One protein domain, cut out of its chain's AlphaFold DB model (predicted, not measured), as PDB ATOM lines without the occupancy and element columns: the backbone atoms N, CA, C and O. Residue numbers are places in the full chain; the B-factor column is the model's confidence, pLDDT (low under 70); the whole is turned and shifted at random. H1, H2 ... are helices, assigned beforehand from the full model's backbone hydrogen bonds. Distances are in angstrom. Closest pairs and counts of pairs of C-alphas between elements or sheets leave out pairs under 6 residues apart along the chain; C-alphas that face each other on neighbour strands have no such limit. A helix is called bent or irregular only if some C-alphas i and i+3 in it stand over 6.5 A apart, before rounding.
ATOM      1  N   PHE A   2      93.332  10.996 224.748       69.69
ATOM      2  CA  PHE A   2      93.057  10.254 226.000       69.69
ATOM      3  C   PHE A   2      94.192  10.258 227.054       69.69
ATOM      4  O   PHE A   2      93.980  10.573 228.221       69.69
ATOM      5  N   MET A   3      95.433   9.983 226.639       73.88
ATOM      6  CA  MET A   3      96.590  10.006 227.548       73.88
ATOM      7  C   MET A   3      96.919  11.406 228.085       73.88
ATOM      8  O   MET A   3      97.597  11.505 229.099       73.88
ATOM      9  N   ALA A   4      96.484  12.484 227.424       73.81
ATOM     10  CA  ALA A   4      96.705  13.844 227.916       73.81
ATOM     11  C   ALA A   4      95.813  14.149 229.129       73.81
ATOM     12  O   ALA A   4      96.260  14.829 230.046       73.81
ATOM     13  N   GLU A   5      94.608  13.578 229.159       73.75
ATOM     14  CA  GLU A   5      93.644  13.745 230.248       73.75
ATOM     15  C   GLU A   5      93.944  12.824 231.436       73.75
ATOM     16  O   GLU A   5      93.905  13.262 232.575       73.75
ATOM     17  N   LYS A   6      94.344  11.567 231.191       76.00
ATOM     18  CA  LYS A   6      94.626  10.599 232.272       76.00
ATOM     19  C   LYS A   6      96.022  10.703 232.878       76.00
ATOM     20  O   LYS A   6      96.288  10.159 233.947       76.00
ATOM     21  N   ARG A   7      96.952  11.381 232.204       75.50
ATOM     22  CA  ARG A   7      98.317  11.576 232.707       75.50
ATOM     23  C   ARG A   7      98.405  12.441 233.969       75.50
ATOM     24  O   ARG A   7      99.211  12.055 234.809       75.50
ATOM     25  N   PRO A   8      97.684  13.569 234.142       79.12
ATOM     26  CA  PRO A   8      97.715  14.315 235.402       79.12
ATOM     27  C   PRO A   8      97.214  13.483 236.591       79.12
ATOM     28  O   PRO A   8      97.896  13.478 237.613       79.12
ATOM     29  N   ASP A   9      96.141  12.700 236.435       78.75
ATOM     30  CA  ASP A   9      95.624  11.809 237.491       78.75
ATOM     31  C   ASP A   9      96.640  10.720 237.872       78.75
ATOM     32  O   ASP A   9      97.000  10.549 239.034       78.75
ATOM     33  N   LEU A  10      97.205  10.036 236.872       74.88
ATOM     34  CA  LEU A  10      98.217   8.994 237.088       74.88
ATOM     35  C   LEU A  10      99.559   9.558 237.585       74.88
ATOM     36  O   LEU A  10     100.361   8.835 238.173       74.88
ATOM     37  N   LYS A  11      99.836  10.842 237.337       76.75
ATOM     38  CA  LYS A  11     101.016  11.540 237.864       76.75
ATOM     39  C   LYS A  11     100.802  11.976 239.314       76.75
ATOM     40  O   LYS A  11     101.766  11.963 240.075       76.75
ATOM     41  N   ALA A  12      99.572  12.320 239.699       82.56
ATOM     42  CA  ALA A  12      99.211  12.625 241.082       82.56
ATOM     43  C   ALA A  12      99.377  11.404 242.008       82.56
ATOM     44  O   ALA A  12      99.739  11.564 243.168       82.56
ATOM     45  N   GLU A  13      99.249  10.185 241.471       77.94
ATOM     46  CA  GLU A  13      99.593   8.923 242.155       77.94
ATOM     47  C   GLU A  13     101.110   8.718 242.391       77.94
ATOM     48  O   GLU A  13     101.521   7.688 242.922       77.94
ATOM     49  N   GLY A  14     101.974   9.657 241.983       82.50
ATOM     50  CA  GLY A  14     103.427   9.560 242.184       82.50
ATOM     51  C   GLY A  14     104.114   8.503 241.312       82.50
ATOM     52  O   GLY A  14     105.267   8.142 241.551       82.50
ATOM     53  N   LEU A  15     103.428   7.991 240.289       78.94
ATOM     54  CA  LEU A  15     103.966   6.964 239.403       78.94
ATOM     55  C   LEU A  15     105.042   7.532 238.474       78.94
ATOM     56  O   LEU A  15     104.913   8.608 237.888       78.94
ATOM     57  N   ALA A  16     106.093   6.743 238.260       84.00
ATOM     58  CA  ALA A  16     107.090   7.038 237.245       84.00
ATOM     59  C   ALA A  16     106.446   7.065 235.849       84.00
ATOM     60  O   ALA A  16     105.556   6.270 235.541       84.00
ATOM     61  N   LEU A  17     106.950   7.927 234.963       79.19
ATOM     62  CA  LEU A  17     106.388   8.136 233.624       79.19
ATOM     63  C   LEU A  17     106.198   6.830 232.828       79.19
ATOM     64  O   LEU A  17     105.181   6.663 232.159       79.19
ATOM     65  N   GLY A  18     107.129   5.880 232.950       81.69
ATOM     66  CA  GLY A  18     107.018   4.572 232.297       81.69
ATOM     67  C   GLY A  18     105.883   3.696 232.844       81.69
ATOM     68  O   GLY A  18     105.291   2.922 232.097       81.69
ATOM     69  N   GLN A  19     105.531   3.831 234.125       82.56
ATOM     70  CA  GLN A  19     104.384   3.142 234.729       82.56
ATOM     71  C   GLN A  19     103.066   3.814 234.335       82.56
ATOM     72  O   GLN A  19     102.101   3.118 234.029       82.56
ATOM     73  N   ILE A  20     103.048   5.149 234.237       82.31
ATOM     74  CA  ILE A  20     101.905   5.912 233.709       82.31
ATOM     75  C   ILE A  20     101.586   5.476 232.273       82.31
ATOM     76  O   ILE A  20     100.430   5.237 231.938       82.31
ATOM     77  N   GLN A  21     102.609   5.316 231.428       82.00
ATOM     78  CA  GLN A  21     102.437   4.835 230.055       82.00
ATOM     79  C   GLN A  21     101.884   3.407 230.004       82.00
ATOM     80  O   GLN A  21     100.967   3.140 229.229       82.00
ATOM     81  N   LYS A  22     102.392   2.500 230.850       84.31
ATOM     82  CA  LYS A  22     101.909   1.112 230.928       84.31
ATOM     83  C   LYS A  22     100.464   1.025 231.427       84.31
ATOM     84  O   LYS A  22      99.655   0.359 230.788       84.31
ATOM     85  N   LYS A  23     100.122   1.729 232.514       80.38
ATOM     86  CA  LYS A  23      98.746   1.798 233.036       80.38
ATOM     87  C   LYS A  23      97.795   2.434 232.023       80.38
ATOM     88  O   LYS A  23      96.725   1.897 231.773       80.38
ATOM     89  N   GLY A  24      98.204   3.530 231.387       80.62
ATOM     90  CA  GLY A  24      97.410   4.193 230.355       80.62
ATOM     91  C   GLY A  24      97.165   3.318 229.121       80.62
ATOM     92  O   GLY A  24      96.059   3.311 228.592       80.62
ATOM     93  N   ALA A  25      98.151   2.515 228.705       80.81
ATOM     94  CA  ALA A  25      97.983   1.540 227.627       80.81
ATOM     95  C   ALA A  25      97.046   0.383 228.016       80.81
ATOM     96  O   ALA A  25      96.247  -0.058 227.191       80.81
ATOM     97  N   ALA A  26      97.113  -0.089 229.265       81.50
ATOM     98  CA  ALA A  26      96.198  -1.105 229.785       81.50
ATOM     99  C   ALA A  26      94.750  -0.586 229.849       81.50
ATOM    100  O   ALA A  26      93.853  -1.236 229.324       81.50
ATOM    101  N   LEU A  27      94.547   0.627 230.373       79.62
ATOM    102  CA  LEU A  27      93.247   1.309 230.405       79.62
ATOM    103  C   LEU A  27      92.701   1.580 229.000       79.62
ATOM    104  O   LEU A  27      91.518   1.371 228.742       79.62
ATOM    105  N   TRP A  28      93.562   1.988 228.061       78.38
ATOM    106  CA  TRP A  28      93.169   2.120 226.659       78.38
ATOM    107  C   TRP A  28      92.722   0.778 226.085       78.38
ATOM    108  O   TRP A  28      91.728   0.731 225.378       78.38
ATOM    109  N   LYS A  29      93.412  -0.324 226.397       79.44
ATOM    110  CA  LYS A  29      93.044  -1.662 225.919       79.44
ATOM    111  C   LYS A  29      91.711  -2.141 226.504       79.44
ATOM    112  O   LYS A  29      90.932  -2.727 225.756       79.44
ATOM    113  N   GLU A  30      91.453  -1.844 227.776       77.12
ATOM    114  CA  GLU A  30      90.244  -2.222 228.524       77.12
ATOM    115  C   GLU A  30      89.005  -1.381 228.168       77.12
ATOM    116  O   GLU A  30      87.879  -1.857 228.292       77.12
ATOM    117  N   MET A  31      89.195  -0.163 227.649       72.56
ATOM    118  CA  MET A  31      88.091   0.674 227.171       72.56
ATOM    119  C   MET A  31      87.270  -0.032 226.081       72.56
ATOM    120  O   MET A  31      87.825  -0.658 225.165       72.56
ATOM    121  N   ARG A  32      85.939   0.104 226.143       73.62
ATOM    122  CA  ARG A  32      85.042  -0.455 225.124       73.62
ATOM    123  C   ARG A  32      85.274   0.221 223.774       73.62
ATOM    124  O   ARG A  32      85.576   1.411 223.696       73.62
ATOM    125  N   GLU A  33      85.085  -0.544 222.702       63.94
ATOM    126  CA  GLU A  33      85.304  -0.100 221.316       63.94
ATOM    127  C   GLU A  33      84.532   1.187 220.971       63.94
ATOM    128  O   GLU A  33      85.015   2.025 220.218       63.94
ATOM    129  N   GLN A  34      83.371   1.398 221.600       65.19
ATOM    130  CA  GLN A  34      82.547   2.598 221.421       65.19
ATOM    131  C   GLN A  34      83.236   3.890 221.901       65.19
ATOM    132  O   GLN A  34      83.118   4.925 221.250       65.19
ATOM    133  N   GLU A  35      84.001   3.842 222.994       68.25
ATOM    134  CA  GLU A  35      84.722   5.013 223.516       68.25
ATOM    135  C   GLU A  35      86.021   5.245 222.742       68.25
ATOM    136  O   GLU A  35      86.340   6.379 222.378       68.25
ATOM    137  N   LYS A  36      86.721   4.164 222.371       73.00
ATOM    138  CA  LYS A  36      87.875   4.226 221.459       73.00
ATOM    139  C   LYS A  36      87.509   4.885 220.134       73.00
ATOM    140  O   LYS A  36      88.265   5.721 219.647       73.00
ATOM    141  N   GLN A  37      86.342   4.559 219.579       70.56
ATOM    142  CA  GLN A  37      85.864   5.127 218.324       70.56
ATOM    143  C   GLN A  37      85.548   6.626 218.440       70.56
ATOM    144  O   GLN A  37      85.819   7.372 217.502       70.56
ATOM    145  N   ALA A  38      85.040   7.095 219.586       72.00
ATOM    146  CA  ALA A  38      84.855   8.524 219.843       72.00
ATOM    147  C   ALA A  38      86.203   9.264 219.875       72.00
ATOM    148  O   ALA A  38      86.363  10.284 219.206       72.00
ATOM    149  N   TYR A  39      87.214   8.708 220.549       66.75
ATOM    150  CA  TYR A  39      88.568   9.273 220.544       66.75
ATOM    151  C   TYR A  39      89.256   9.176 219.180       66.75
ATOM    152  O   TYR A  39      90.006  10.082 218.820       66.75
ATOM    153  N   GLN A  40      88.989   8.120 218.411       65.56
ATOM    154  CA  GLN A  40      89.478   7.973 217.043       65.56
ATOM    155  C   GLN A  40      88.855   9.030 216.126       65.56
ATOM    156  O   GLN A  40      89.581   9.640 215.350       65.56
ATOM    157  N   LYS A  41      87.552   9.314 216.259       69.31
ATOM    158  CA  LYS A  41      86.876  10.405 215.536       69.31
ATOM    159  C   LYS A  41      87.402  11.782 215.933       69.31
ATOM    160  O   LYS A  41      87.564  12.629 215.069       69.31
ATOM    161  N   ILE A  42      87.692  12.011 217.215       68.06
ATOM    162  CA  ILE A  42      88.300  13.270 217.673       68.06
ATOM    163  C   ILE A  42      89.730  13.404 217.138       68.06
ATOM    164  O   ILE A  42      90.128  14.492 216.742       68.06
ATOM    165  N   ALA A  43      90.503  12.315 217.090       64.81
ATOM    166  CA  ALA A  43      91.838  12.321 216.500       64.81
ATOM    167  C   ALA A  43      91.796  12.559 214.984       64.81
ATOM    168  O   ALA A  43      92.619  13.310 214.477       64.81
ATOM    169  N   ASP A  44      90.830  11.962 214.284       62.88
ATOM    170  CA  ASP A  44      90.601  12.170 212.854       62.88
ATOM    171  C   ASP A  44      90.190  13.622 212.571       62.88
ATOM    172  O   ASP A  44      90.822  14.296 211.765       62.88
ATOM    173  N   ASN A  45      89.238  14.158 213.339       64.12
ATOM    174  CA  ASN A  45      88.793  15.546 213.223       64.12
ATOM    175  C   ASN A  45      89.901  16.552 213.587       64.12
ATOM    176  O   ASN A  45      90.099  17.534 212.884       64.12
ATOM    177  N   ALA A  46      90.698  16.277 214.625       59.06
ATOM    178  CA  ALA A  46      91.862  17.097 214.966       59.06
ATOM    179  C   ALA A  46      92.938  17.055 213.870       59.06
ATOM    180  O   ALA A  46      93.641  18.038 213.671       59.06
ATOM    181  N   ASN A  47      93.064  15.942 213.142       58.97
ATOM    182  CA  ASN A  47      93.977  15.816 212.006       58.97
ATOM    183  C   ASN A  47      93.437  16.532 210.755       58.97
ATOM    184  O   ASN A  47      94.217  17.058 209.970       58.97
ATOM    185  N   VAL A  48      92.112  16.608 210.594       58.06
ATOM    186  CA  VAL A  48      91.450  17.446 209.579       58.06
ATOM    187  C   VAL A  48      91.634  18.935 209.901       58.06
ATOM    188  O   VAL A  48      91.971  19.711 209.010       58.06
ATOM    189  N   GLU A  49      91.506  19.330 211.168       52.03
ATOM    190  CA  GLU A  49      91.721  20.709 211.631       52.03
ATOM    191  C   GLU A  49      93.201  21.135 211.510       52.03
ATOM    192  O   GLU A  49      93.502  22.206 210.981       52.03
ATOM    193  N   LEU A  50      94.147  20.263 211.888       50.84
ATOM    194  CA  LEU A  50      95.589  20.476 211.672       50.84
ATOM    195  C   LEU A  50      95.994  20.388 210.195       50.84
ATOM    196  O   LEU A  50      96.895  21.107 209.768       50.84
ATOM    197  N   GLY A  51      95.324  19.557 209.397       48.47
ATOM    198  CA  GLY A  51      95.521  19.475 207.948       48.47
ATOM    199  C   GLY A  51      95.112  20.757 207.221       48.47
ATOM    200  O   GLY A  51      95.701  21.095 206.193       48.47
ATOM    201  N   LEU A  52      94.166  21.514 207.786       44.69
ATOM    202  CA  LEU A  52      93.735  22.810 207.263       44.69
ATOM    203  C   LEU A  52      94.686  23.958 207.653       44.69
ATOM    204  O   LEU A  52      94.808  24.925 206.904       44.69
TER     205      LEU A  52
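What this domain is: This is residues 2 to 52 of the 171 residues of the protein "Hypothetical protein" of Heterosigma akashiwo (UniProt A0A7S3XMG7). What shape do the three helices make? H2 and H3 form a wide V with its corner at residues 31 and 32, and H1 folds back from the far end of H2 across the V's opening, packing on H2 and reaching towards H3. Residues 44 to 52 of H3 stick out as a free arm. How is it made up? The printed part has 51 residues, with three named helices in the order H1, H2, H3 and no named strand; the class is all helix. How compact is it? It is loose, with a radius of gyration of the C-alphas of 13.0 A, and elongated, spanning 38 by 24 by 14 A.

How they stand to each other: How does H1, residues 2 to 12, stand to H2, residues 17 to 30? They touch, the closest C-alphas being those of Leu 10 and Ile 20, 5.9 A apart. They run opposite ways at a steep tilt of 50 degrees. Where is H3, residues 33 to 52? It is close to H1 but not clearly touching, with the closest C-alphas, Phe 2 and Tyr 39, 7.1 A apart; their lines are only just about perpendicular, at 70.2 degrees. It is also close to H2 but not clearly touching, with the closest C-alphas, Trp 28 and Lys 36, 7.7 A apart, at a steep tilt of 64 degrees, opposite ways. Are the backbones well formed? In H2 and H3 every O i to N i+4 pair is within hydrogen-bond range; in H1 5 of 7 are.

Where its parts are: Where does H1 begin? C-alpha 2 is at (93.057, 10.254, 226.000), and H1 is 16.5 A long; it is irregular, but only just, with C-alphas 5 and 8 6.6 A apart. Where do H2 and H3 lie? H2 begins with C-alpha 17 at (106.388, 8.136, 233.624) and is 19.8 A long. H3 is 28.2 A long and ends with C-alpha 52 at (93.735, 22.810, 207.263).

The domain as a whole: How large is it? The two C-alphas farthest apart, those of Gly 14 and Leu 52, are 38.6 A apart. Is it continuous? The printed part has no cut, and both links, H1 to H2 and H2 to H3, are tight. Where is confidence low? The mean pLDDT of the printed part is 72.2, and residue 2, residues 33 to 35 and residues 39 to 52 are under 70.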